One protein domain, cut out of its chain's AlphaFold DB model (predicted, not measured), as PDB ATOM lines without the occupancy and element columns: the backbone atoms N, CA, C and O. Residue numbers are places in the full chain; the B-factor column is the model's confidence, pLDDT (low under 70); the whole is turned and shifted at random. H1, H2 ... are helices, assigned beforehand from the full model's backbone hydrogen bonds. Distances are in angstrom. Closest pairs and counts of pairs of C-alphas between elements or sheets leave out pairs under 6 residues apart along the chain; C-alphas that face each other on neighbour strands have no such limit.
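What this domain is: This is residues 41 to 121 of the 205 residues of an uncharacterized protein of Candidatus Margulisbacteria bacterium GWF2_35_9 (UniProt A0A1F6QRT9). Three helices, H3, H4 and H5, fold back and forth side by side, with H4 between the other two. H1 and H2 make a loosely attached L on the side of H3 away from H4, and residues 66 to 71 stick out as a free loop. The printed part has 81 residues with five named helices, H1 to H5 in chain order, and no named strand; its class is all helix. It is only just compact, close to loose, with a radius of gyration of the C-alphas of 13.5 A and spans of 34 by 33 by 24 A.

How they stand to each other: Start with H1, residues 41 to 50, and H2, residues 53 to 64; they meet only through their tight link. Next find H3, residues 75 to 84: H1 is near it, with 7 pairs of C-alphas within 10 A. H2 is close to H3 but not clearly touching, about perpendicular at 75 degrees; their closest C-alphas, Leu 58 and Ala 81, are 7.9 A apart. H4, residues 89 to 101, touches H3 in a hairpin, a shallow tilt of 23 degrees, opposite ways; their closest C-alphas, Leu 78 and Ala 91, are 6.0 A apart. H5, residues 105 to 118, forms a hairpin with H4, a shallow tilt of 20 degrees, opposite ways; they touch closest at the C-alphas of Val 96 and Ala 108, 4.6 A apart. H3 and H5 are apart. In H1, H2, H3, H4 and H5, every O i to N i+4 pair is within hydrogen-bond range.

Where its parts are: Find C-alpha 41 at (31.799, 33.649, -40.427); from there H1 runs 14.3 A. H2 runs 15.7 A and H3 14.5 A. H4 begins at C-alpha 89, (48.489, 28.311, -25.794), and runs 18.4 A; H5 runs 20.2 A to C-alpha 118 at (42.940, 25.053, -20.115).

The domain as a whole: The C-alphas of Ile 42 and Asn 69, the two farthest apart, are 37.2 A apart. The printed part has no cut and no long link. Mean pLDDT of the printed part is 70.5; look for values under 70 at residues 41 to 73, 76 and 84.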
ATOM      1  N   PRO A  41      31.445  34.368 -39.198       41.91
ATOM      2  CA  PRO A  41      31.799  33.649 -40.427       41.91
ATOM      3  C   PRO A  41      32.404  34.537 -41.526       41.91
ATOM      4  O   PRO A  41      33.263  34.085 -42.281       41.91
ATOM      5  N   ILE A  42      31.971  35.798 -41.631       44.88
ATOM      6  CA  ILE A  42      32.485  36.760 -42.617       44.88
ATOM      7  C   ILE A  42      33.901  37.182 -42.232       44.88
ATOM      8  O   ILE A  42      34.784  37.193 -43.090       44.88
ATOM      9  N   LEU A  43      34.132  37.433 -40.939       44.44
ATOM     10  CA  LEU A  43      35.470  37.670 -40.408       44.44
ATOM     11  C   LEU A  43      36.378  36.473 -40.744       44.44
ATOM     12  O   LEU A  43      37.377  36.634 -41.440       44.44
ATOM     13  N   GLN A  44      35.960  35.247 -40.405       48.81
ATOM     14  CA  GLN A  44      36.697  34.013 -40.715       48.81
ATOM     15  C   GLN A  44      36.988  33.824 -42.215       48.81
ATOM     16  O   GLN A  44      38.078  33.386 -42.579       48.81
ATOM     17  N   ALA A  45      36.054  34.167 -43.106       48.12
ATOM     18  CA  ALA A  45      36.236  34.039 -44.552       48.12
ATOM     19  C   ALA A  45      37.212  35.079 -45.140       48.12
ATOM     20  O   ALA A  45      38.000  34.739 -46.028       48.12
ATOM     21  N   ILE A  46      37.189  36.323 -44.643       45.34
ATOM     22  CA  ILE A  46      38.129  37.390 -45.035       45.34
ATOM     23  C   ILE A  46      39.549  37.012 -44.618       45.34
ATOM     24  O   ILE A  46      40.480  37.111 -45.420       45.34
ATOM     25  N   LEU A  47      39.692  36.501 -43.399       46.00
ATOM     26  CA  LEU A  47      40.959  36.021 -42.862       46.00
ATOM     27  C   LEU A  47      41.480  34.852 -43.692       46.00
ATOM     28  O   LEU A  47      42.587  34.906 -44.212       46.00
ATOM     29  N   LYS A  48      40.633  33.864 -43.994       49.41
ATOM     30  CA  LYS A  48      40.993  32.719 -44.846       49.41
ATOM     31  C   LYS A  48      41.468  33.114 -46.259       49.41
ATOM     32  O   LYS A  48      42.245  32.356 -46.839       49.41
ATOM     33  N   ARG A  49      41.034  34.267 -46.797       46.41
ATOM     34  CA  ARG A  49      41.469  34.835 -48.096       46.41
ATOM     35  C   ARG A  49      42.721  35.715 -48.002       46.41
ATOM     36  O   ARG A  49      43.546  35.645 -48.906       46.41
ATOM     37  N   LYS A  50      42.893  36.506 -46.934       51.47
ATOM     38  CA  LYS A  50      44.163  37.210 -46.647       51.47
ATOM     39  C   LYS A  50      45.297  36.224 -46.295       51.47
ATOM     40  O   LYS A  50      46.470  36.531 -46.491       51.47
ATOM     41  N   ASN A  51      44.944  34.998 -45.903       57.53
ATOM     42  CA  ASN A  51      45.848  33.924 -45.498       57.53
ATOM     43  C   ASN A  51      46.499  33.093 -46.629       57.53
ATOM     44  O   ASN A  51      46.772  31.921 -46.408       57.53
ATOM     45  N   PHE A  52      46.799  33.626 -47.820       48.16
ATOM     46  CA  PHE A  52      47.876  33.013 -48.631       48.16
ATOM     47  C   PHE A  52      49.234  33.463 -48.081       48.16
ATOM     48  O   PHE A  52      50.034  32.643 -47.645       48.16
ATOM     49  N   LEU A  53      49.410  34.780 -47.959       46.91
ATOM     50  CA  LEU A  53      50.603  35.399 -47.385       46.91
ATOM     51  C   LEU A  53      50.753  35.083 -45.891       46.91
ATOM     52  O   LEU A  53      51.860  34.802 -45.456       46.91
ATOM     53  N   VAL A  54      49.657  35.043 -45.119       49.12
ATOM     54  CA  VAL A  54      49.702  34.646 -43.694       49.12
ATOM     55  C   VAL A  54      49.935  33.144 -43.529       49.12
ATOM     56  O   VAL A  54      50.619  32.766 -42.597       49.12
ATOM     57  N   ARG A  55      49.453  32.265 -44.428       48.59
ATOM     58  CA  ARG A  55      49.831  30.835 -44.380       48.59
ATOM     59  C   ARG A  55      51.313  30.641 -44.671       48.59
ATOM     60  O   ARG A  55      51.951  29.871 -43.970       48.59
ATOM     61  N   GLN A  56      51.845  31.352 -45.661       45.72
ATOM     62  CA  GLN A  56      53.263  31.312 -46.011       45.72
ATOM     63  C   GLN A  56      54.128  31.905 -44.884       45.72
ATOM     64  O   GLN A  56      55.140  31.323 -44.514       45.72
ATOM     65  N   ARG A  57      53.670  32.994 -44.248       42.69
ATOM     66  CA  ARG A  57      54.287  33.546 -43.032       42.69
ATOM     67  C   ARG A  57      54.175  32.610 -41.840       42.69
ATOM     68  O   ARG A  57      55.156  32.471 -41.143       42.69
ATOM     69  N   LEU A  58      53.047  31.937 -41.622       45.78
ATOM     70  CA  LEU A  58      52.863  30.964 -40.538       45.78
ATOM     71  C   LEU A  58      53.732  29.722 -40.707       45.78
ATOM     72  O   LEU A  58      54.177  29.156 -39.716       45.78
ATOM     73  N   GLN A  59      53.972  29.302 -41.949       46.56
ATOM     74  CA  GLN A  59      54.910  28.228 -42.260       46.56
ATOM     75  C   GLN A  59      56.333  28.643 -41.857       46.56
ATOM     76  O   GLN A  59      56.993  27.908 -41.132       46.56
ATOM     77  N   ASN A  60      56.719  29.879 -42.190       40.53
ATOM     78  CA  ASN A  60      58.004  30.458 -41.794       40.53
ATOM     79  C   ASN A  60      58.077  30.768 -40.287       40.53
ATOM     80  O   ASN A  60      59.139  30.658 -39.697       40.53
ATOM     81  N   ILE A  61      56.966  31.134 -39.644       43.78
ATOM     82  CA  ILE A  61      56.861  31.428 -38.210       43.78
ATOM     83  C   ILE A  61      56.924  30.128 -37.393       43.78
ATOM     84  O   ILE A  61      57.603  30.099 -36.379       43.78
ATOM     85  N   ASN A  62      56.304  29.028 -37.837       43.78
ATOM     86  CA  ASN A  62      56.504  27.705 -37.225       43.78
ATOM     87  C   ASN A  62      57.954  27.211 -37.369       43.78
ATOM     88  O   ASN A  62      58.442  26.541 -36.465       43.78
ATOM     89  N   GLU A  63      58.647  27.556 -38.460       43.03
ATOM     90  CA  GLU A  63      60.100  27.355 -38.603       43.03
ATOM     91  C   GLU A  63      60.929  28.328 -37.739       43.03
ATOM     92  O   GLU A  63      62.017  27.976 -37.292       43.03
ATOM     93  N   PHE A  64      60.419  29.532 -37.459       39.44
ATOM     94  CA  PHE A  64      61.101  30.577 -36.686       39.44
ATOM     95  C   PHE A  64      60.897  30.448 -35.167       39.44
ATOM     96  O   PHE A  64      61.797  30.784 -34.406       39.44
ATOM     97  N   TYR A  65      59.779  29.871 -34.710       41.47
ATOM     98  CA  TYR A  65      59.471  29.575 -33.299       41.47
ATOM     99  C   TYR A  65      60.461  28.592 -32.636       41.47
ATOM    100  O   TYR A  65      60.328  28.310 -31.447       41.47
ATOM    101  N   PHE A  66      61.446  28.086 -33.385       43.78
ATOM    102  CA  PHE A  66      62.561  27.271 -32.898       43.78
ATOM    103  C   PHE A  66      63.922  27.980 -32.906       43.78
ATOM    104  O   PHE A  66      64.901  27.385 -32.462       43.78
ATOM    105  N   LYS A  67      64.026  29.229 -33.378       34.56
ATOM    106  CA  LYS A  67      65.241  30.018 -33.162       34.56
ATOM    107  C   LYS A  67      65.125  30.743 -31.833       34.56
ATOM    108  O   LYS A  67      64.551  31.823 -31.734       34.56
ATOM    109  N   GLU A  68      65.663  30.085 -30.813       43.84
ATOM    110  CA  GLU A  68      66.118  30.738 -29.593       43.84
ATOM    111  C   GLU A  68      66.916  31.992 -29.976       43.84
ATOM    112  O   GLU A  68      67.826  31.919 -30.804       43.84
ATOM    113  N   ASN A  69      66.560  33.111 -29.348       43.28
ATOM    114  CA  ASN A  69      67.214  34.419 -29.401       43.28
ATOM    115  C   ASN A  69      66.748  35.391 -30.513       43.28
ATOM    116  O   ASN A  69      67.027  35.222 -31.697       43.28
ATOM    117  N   GLU A  70      66.121  36.482 -30.039       47.84
ATOM    118  CA  GLU A  70      66.226  37.862 -30.564       47.84
ATOM    119  C   GLU A  70      65.179  38.464 -31.524       47.84
ATOM    120  O   GLU A  70      65.509  39.396 -32.254       47.84
ATOM    121  N   THR A  71      63.886  38.123 -31.476       48.34
ATOM    122  CA  THR A  71      62.898  39.040 -32.098       48.34
ATOM    123  C   THR A  71      61.638  39.235 -31.270       48.34
ATOM    124  O   THR A  71      60.889  38.283 -31.051       48.34
ATOM    125  N   GLU A  72      61.365  40.488 -30.887       58.22
ATOM    126  CA  GLU A  72      60.031  40.951 -30.497       58.22
ATOM    127  C   GLU A  72      59.028  40.534 -31.585       58.22
ATOM    128  O   GLU A  72      59.052  41.059 -32.701       58.22
ATOM    129  N   ILE A  73      58.152  39.573 -31.287       62.75
ATOM    130  CA  ILE A  73      57.093  39.181 -32.221       62.75
ATOM    131  C   ILE A  73      56.053  40.310 -32.227       62.75
ATOM    132  O   ILE A  73      55.487  40.613 -31.170       62.75
ATOM    133  N   PRO A  74      55.758  40.942 -33.379       73.19
ATOM    134  CA  PRO A  74      54.791  42.028 -33.428       73.19
ATOM    135  C   PRO A  74      53.418  41.572 -32.921       73.19
ATOM    136  O   PRO A  74      52.922  40.515 -33.315       73.19
ATOM    137  N   LEU A  75      52.752  42.413 -32.120       75.00
ATOM    138  CA  LEU A  75      51.412  42.145 -31.573       75.00
ATOM    139  C   LEU A  75      50.423  41.623 -32.625       75.00
ATOM    140  O   LEU A  75      49.641  40.716 -32.350       75.00
ATOM    141  N   LEU A  76      50.467  42.198 -33.830       69.56
ATOM    142  CA  LEU A  76      49.584  41.822 -34.928       69.56
ATOM    143  C   LEU A  76      49.764  40.352 -35.338       69.56
ATOM    144  O   LEU A  76      48.780  39.669 -35.593       69.56
ATOM    145  N   GLU A  77      50.997  39.846 -35.349       70.25
ATOM    146  CA  GLU A  77      51.287  38.459 -35.729       70.25
ATOM    147  C   GLU A  77      50.801  37.469 -34.662       70.25
ATOM    148  O   GLU A  77      50.242  36.423 -34.994       70.25
ATOM    149  N   LEU A  78      50.923  37.831 -33.380       70.38
ATOM    150  CA  LEU A  78      50.373  37.049 -32.267       70.38
ATOM    151  C   LEU A  78      48.841  36.993 -32.317       70.38
ATOM    152  O   LEU A  78      48.242  35.931 -32.136       70.38
ATOM    153  N   GLN A  79      48.195  38.123 -32.610       76.88
ATOM    154  CA  GLN A  79      46.740  38.196 -32.744       76.88
ATOM    155  C   GLN A  79      46.235  37.406 -33.956       76.88
ATOM    156  O   GLN A  79      45.278  36.640 -33.824       76.88
ATOM    157  N   ASP A  80      46.901  37.514 -35.108       72.81
ATOM    158  CA  ASP A  80      46.580  36.731 -36.306       72.81
ATOM    159  C   ASP A  80      46.731  35.221 -36.052       72.81
ATOM    160  O   ASP A  80      45.898  34.422 -36.497       72.81
ATOM    161  N   ALA A  81      47.746  34.809 -35.286       70.62
ATOM    162  CA  ALA A  81      47.929  33.412 -34.901       70.62
ATOM    163  C   ALA A  81      46.756  32.887 -34.053       70.62
ATOM    164  O   ALA A  81      46.230  31.807 -34.335       70.62
ATOM    165  N   LEU A  82      46.297  33.662 -33.065       76.69
ATOM    166  CA  LEU A  82      45.155  33.306 -32.209       76.69
ATOM    167  C   LEU A  82      43.813  33.359 -32.943       76.69
ATOM    168  O   LEU A  82      42.862  32.668 -32.586       76.69
ATOM    169  N   LEU A  83      43.722  34.149 -34.001       73.94
ATOM    170  CA  LEU A  83      42.543  34.223 -34.843       73.94
ATOM    171  C   LEU A  83      42.381  32.975 -35.728       73.94
ATOM    172  O   LEU A  83      41.262  32.559 -36.038       73.94
ATOM    173  N   ILE A  84      43.504  32.375 -36.128       69.50
ATOM    174  CA  ILE A  84      43.559  31.148 -36.931       69.50
ATOM    175  C   ILE A  84      43.436  29.914 -36.041       69.50
ATOM    176  O   ILE A  84      42.685  28.995 -36.372       69.50
ATOM    177  N   ASN A  85      44.148  29.905 -34.916       71.56
ATOM    178  CA  ASN A  85      44.049  28.879 -33.893       71.56
ATOM    179  C   ASN A  85      43.863  29.522 -32.506       71.56
ATOM    180  O   ASN A  85      44.852  29.795 -31.819       71.56
ATOM    181  N   PRO A  86      42.605  29.702 -32.059       77.56
ATOM    182  CA  PRO A  86      42.299  30.257 -30.739       77.56
ATOM    183  C   PRO A  86      42.839  29.423 -29.578       77.56
ATOM    184  O   PRO A  86      42.987  29.924 -28.463       77.56
ATOM    185  N   ASP A  87      43.158  28.154 -29.821       82.31
ATOM    186  CA  ASP A  87      43.619  27.235 -28.793       82.31
ATOM    187  C   ASP A  87      45.145  27.132 -28.721       82.31
ATOM    188  O   ASP A  87      45.664  26.365 -27.915       82.31
ATOM    189  N   ASN A  88      45.879  27.933 -29.503       82.56
ATOM    190  CA  ASN A  88      47.336  27.980 -29.443       82.56
ATOM    191  C   ASN A  88      47.825  28.656 -28.149       82.56
ATOM    192  O   ASN A  88      48.040  29.869 -28.098       82.56
ATOM    193  N   LEU A  89      48.021  27.850 -27.101       87.50
ATOM    194  CA  LEU A  89      48.489  28.311 -25.794       87.50
ATOM    195  C   LEU A  89      49.893  28.915 -25.837       87.50
ATOM    196  O   LEU A  89      50.149  29.878 -25.127       87.50
ATOM    197  N   LYS A  90      50.777  28.426 -26.716       85.62
ATOM    198  CA  LYS A  90      52.124  28.992 -26.884       85.62
ATOM    199  C   LYS A  90      52.069  30.416 -27.432       85.62
ATOM    200  O   LYS A  90      52.689  31.309 -26.867       85.62
ATOM    201  N   ALA A  91      51.286  30.648 -28.489       82.25
ATOM    202  CA  ALA A  91      51.084  31.995 -29.031       82.25
ATOM    203  C   ALA A  91      50.424  32.924 -28.002       82.25
ATOM    204  O   ALA A  91      50.789  34.092 -27.889       82.25
ATOM    205  N   ARG A  92      49.491  32.388 -27.207       90.25
ATOM    206  CA  ARG A  92      48.862  33.126 -26.110       90.25
ATOM    207  C   ARG A  92      49.861  33.500 -25.018       90.25
ATOM    208  O   ARG A  92      49.841  34.626 -24.543       90.25
ATOM    209  N   PHE A  93      50.767  32.596 -24.659       91.69
ATOM    210  CA  PHE A  93      51.816  32.879 -23.684       91.69
ATOM    211  C   PHE A  93      52.791  33.951 -24.191       91.69
ATOM    212  O   PHE A  93      53.129  34.869 -23.457       91.69
ATOM    213  N   GLN A  94      53.161  33.927 -25.474       87.56
ATOM    214  CA  GLN A  94      53.951  35.011 -26.075       87.56
ATOM    215  C   GLN A  94      53.218  36.362 -26.029       87.56
ATOM    216  O   GLN A  94      53.830  37.398 -25.780       87.56
ATOM    217  N   LEU A  95      51.892  36.356 -26.197       89.44
ATOM    218  CA  LEU A  95      51.068  37.554 -26.039       89.44
ATOM    219  C   LEU A  95      51.051  38.077 -24.592       89.44
ATOM    220  O   LEU A  95      51.078  39.289 -24.388       89.44
ATOM    221  N   VAL A  96      51.058  37.182 -23.600       94.12
ATOM    222  CA  VAL A  96      51.227  37.548 -22.185       94.12
ATOM    223  C   VAL A  96      52.552  38.276 -21.981       94.12
ATOM    224  O   VAL A  96      52.545  39.380 -21.443       94.12
ATOM    225  N   LEU A  97      53.666  37.699 -22.444       90.88
ATOM    226  CA  LEU A  97      54.993  38.309 -22.302       90.88
ATOM    227  C   LEU A  97      55.047  39.694 -22.961       90.88
ATOM    228  O   LEU A  97      55.479  40.656 -22.330       90.88
ATOM    229  N   TYR A  98      54.496  39.819 -24.173       88.00
ATOM    230  CA  TYR A  98      54.366  41.101 -24.868       88.00
ATOM    231  C   TYR A  98      53.584  42.135 -24.037       88.00
ATOM    232  O   TYR A  98      53.963  43.306 -23.958       88.00
ATOM    233  N   TYR A  99      52.472  41.739 -23.411       91.69
ATOM    234  CA  TYR A  99      51.688  42.657 -22.586       91.69
ATOM    235  C   TYR A  99      52.392  43.046 -21.285       91.69
ATOM    236  O   TYR A  99      52.304  44.216 -20.908       91.69
ATOM    237  N   ILE A 100      53.109  42.124 -20.641       92.06
ATOM    238  CA  ILE A 100      53.916  42.411 -19.444       92.06
ATOM    239  C   ILE A 100      55.010  43.431 -19.775       92.06
ATOM    240  O   ILE A 100      55.115  44.456 -19.103       92.06
ATOM    241  N   GLU A 101      55.752  43.221 -20.865       88.56
ATOM    242  CA  GLU A 101      56.816  44.131 -21.309       88.56
ATOM    243  C   GLU A 101      56.289  45.552 -21.569       88.56
ATOM    244  O   GLU A 101      56.914  46.552 -21.215       88.56
ATOM    245  N   ARG A 102      55.081  45.663 -22.132       89.44
ATOM    246  CA  ARG A 102      54.415  46.948 -22.390       89.44
ATOM    247  C   ARG A 102      53.640  47.497 -21.186       89.44
ATOM    248  O   ARG A 102      52.866  48.439 -21.365       89.44
ATOM    249  N   LYS A 103      53.802  46.914 -19.990       92.00
ATOM    250  CA  LYS A 103      53.091  47.278 -18.748       92.00
ATOM    251  C   LYS A 103      51.561  47.289 -18.890       92.00
ATOM    252  O   LYS A 103      50.849  48.048 -18.242       92.00
ATOM    253  N   ARG A 104      51.026  46.427 -19.760       93.69
ATOM    254  CA  ARG A 104      49.586  46.205 -19.973       93.69
ATOM    255  C   ARG A 104      49.113  45.015 -19.138       93.69
ATOM    256  O   ARG A 104      48.635  44.023 -19.691       93.69
ATOM    257  N   LEU A 105      49.250  45.127 -17.818       94.50
ATOM    258  CA  LEU A 105      49.042  44.026 -16.872       94.50
ATOM    259  C   LEU A 105      47.617  43.454 -16.912       94.50
ATOM    260  O   LEU A 105      47.461  42.237 -16.949       94.50
ATOM    261  N   ASP A 106      46.590  44.295 -17.075       94.88
ATOM    262  CA  ASP A 106      45.196  43.844 -17.232       94.88
ATOM    263  C   ASP A 106      45.025  42.826 -18.368       94.88
ATOM    264  O   ASP A 106      44.431  41.762 -18.195       94.88
ATOM    265  N   LYS A 107      45.615  43.118 -19.533       93.75
ATOM    266  CA  LYS A 107      45.540  42.232 -20.700       93.75
ATOM    267  C   LYS A 107      46.357  40.962 -20.498       93.75
ATOM    268  O   LYS A 107      45.930  39.888 -20.910       93.75
ATOM    269  N   ALA A 108      47.517  41.071 -19.852       95.75
ATOM    270  CA  ALA A 108      48.310  39.903 -19.488       95.75
ATOM    271  C   ALA A 108      47.510  38.964 -18.568       95.75
ATOM    272  O   ALA A 108      47.484  37.755 -18.804       95.75
ATOM    273  N   LYS A 109      46.786  39.509 -17.578       96.94
ATOM    274  CA  LYS A 109      45.896  38.732 -16.705       96.94
ATOM    275  C   LYS A 109      44.803  38.028 -17.498       96.94
ATOM    276  O   LYS A 109      44.641  36.823 -17.317       96.94
ATOM    277  N   GLU A 110      44.089  38.728 -18.378       96.00
ATOM    278  CA  GLU A 110      43.039  38.132 -19.220       96.00
ATOM    279  C   GLU A 110      43.560  36.913 -19.993       96.00
ATOM    280  O   GLU A 110      42.992  35.822 -19.907       96.00
ATOM    281  N   GLU A 111      44.692  37.073 -20.678       95.19
ATOM    282  CA  GLU A 111      45.301  36.009 -21.473       95.19
ATOM    283  C   GLU A 111      45.789  34.839 -20.607       95.19
ATOM    284  O   GLU A 111      45.528  33.675 -20.923       95.19
ATOM    285  N   LEU A 112      46.403  35.128 -19.456       97.38
ATOM    286  CA  LEU A 112      46.788  34.121 -18.469       97.38
ATOM    287  C   LEU A 112      45.579  33.362 -17.898       97.38
ATOM    288  O   LEU A 112      45.703  32.169 -17.631       97.38
ATOM    289  N   THR A 113      44.404  33.996 -17.756       97.44
ATOM    290  CA  THR A 113      43.183  33.302 -17.281       97.44
ATOM    291  C   THR A 113      42.839  32.188 -18.252       97.44
ATOM    292  O   THR A 113      42.515  31.072 -17.849       97.44
ATOM    293  N   ILE A 114      42.916  32.488 -19.547       95.81
ATOM    294  CA  ILE A 114      42.565  31.546 -20.605       95.81
ATOM    295  C   ILE A 114      43.556  30.377 -20.621       95.81
ATOM    296  O   ILE A 114      43.128  29.233 -20.776       95.81
ATOM    297  N   ILE A 115      44.853  30.649 -20.428       96.88
ATOM    298  CA  ILE A 115      45.876  29.598 -20.327       96.88
ATOM    299  C   ILE A 115      45.583  28.697 -19.124       96.88
ATOM    300  O   ILE A 115      45.428  27.493 -19.301       96.88
ATOM    301  N   LEU A 116      45.406  29.270 -17.932       96.62
ATOM    302  CA  LEU A 116      45.180  28.512 -16.696       96.62
ATOM    303  C   LEU A 116      43.831  27.785 -16.659       96.62
ATOM    304  O   LEU A 116      43.707  26.744 -16.026       96.62
ATOM    305  N   THR A 117      42.819  28.273 -17.378       96.94
ATOM    306  CA  THR A 117      41.546  27.548 -17.526       96.94
ATOM    307  C   THR A 117      41.735  26.240 -18.301       96.94
ATOM    308  O   THR A 117      41.054  25.251 -18.033       96.94
ATOM    309  N   LYS A 118      42.651  26.224 -19.275       95.75
ATOM    310  CA  LYS A 118      42.940  25.053 -20.115       95.75
ATOM    311  C   LYS A 118      44.002  24.146 -19.513       95.75
ATOM    312  O   LYS A 118      43.877  22.928 -19.587       95.75
ATOM    313  N   GLU A 119      45.017  24.739 -18.901       96.44
ATOM    314  CA  GLU A 119      46.108  24.047 -18.230       96.44
ATOM    315  C   GLU A 119      46.272  24.595 -16.801       96.44
ATOM    316  O   GLU A 119      47.169  25.399 -16.541       96.44
ATOM    317  N   PRO A 120      45.444  24.144 -15.839       96.62
ATOM    318  CA  PRO A 120      45.458  24.674 -14.469       96.62
ATOM    319  C   PRO A 120      46.767  24.454 -13.708       96.62
ATOM    320  O   PRO A 120      46.996  25.069 -12.676       96.62
ATOM    321  N   LYS A 121      47.615  23.540 -14.189       96.50
ATOM    322  CA  LYS A 121      48.912  23.197 -13.590       96.50
ATOM    323  C   LYS A 121      50.096  23.706 -14.417       96.50
ATOM    324  O   LYS A 121      51.206  23.214 -14.242       96.50
TER     325      LYS A 121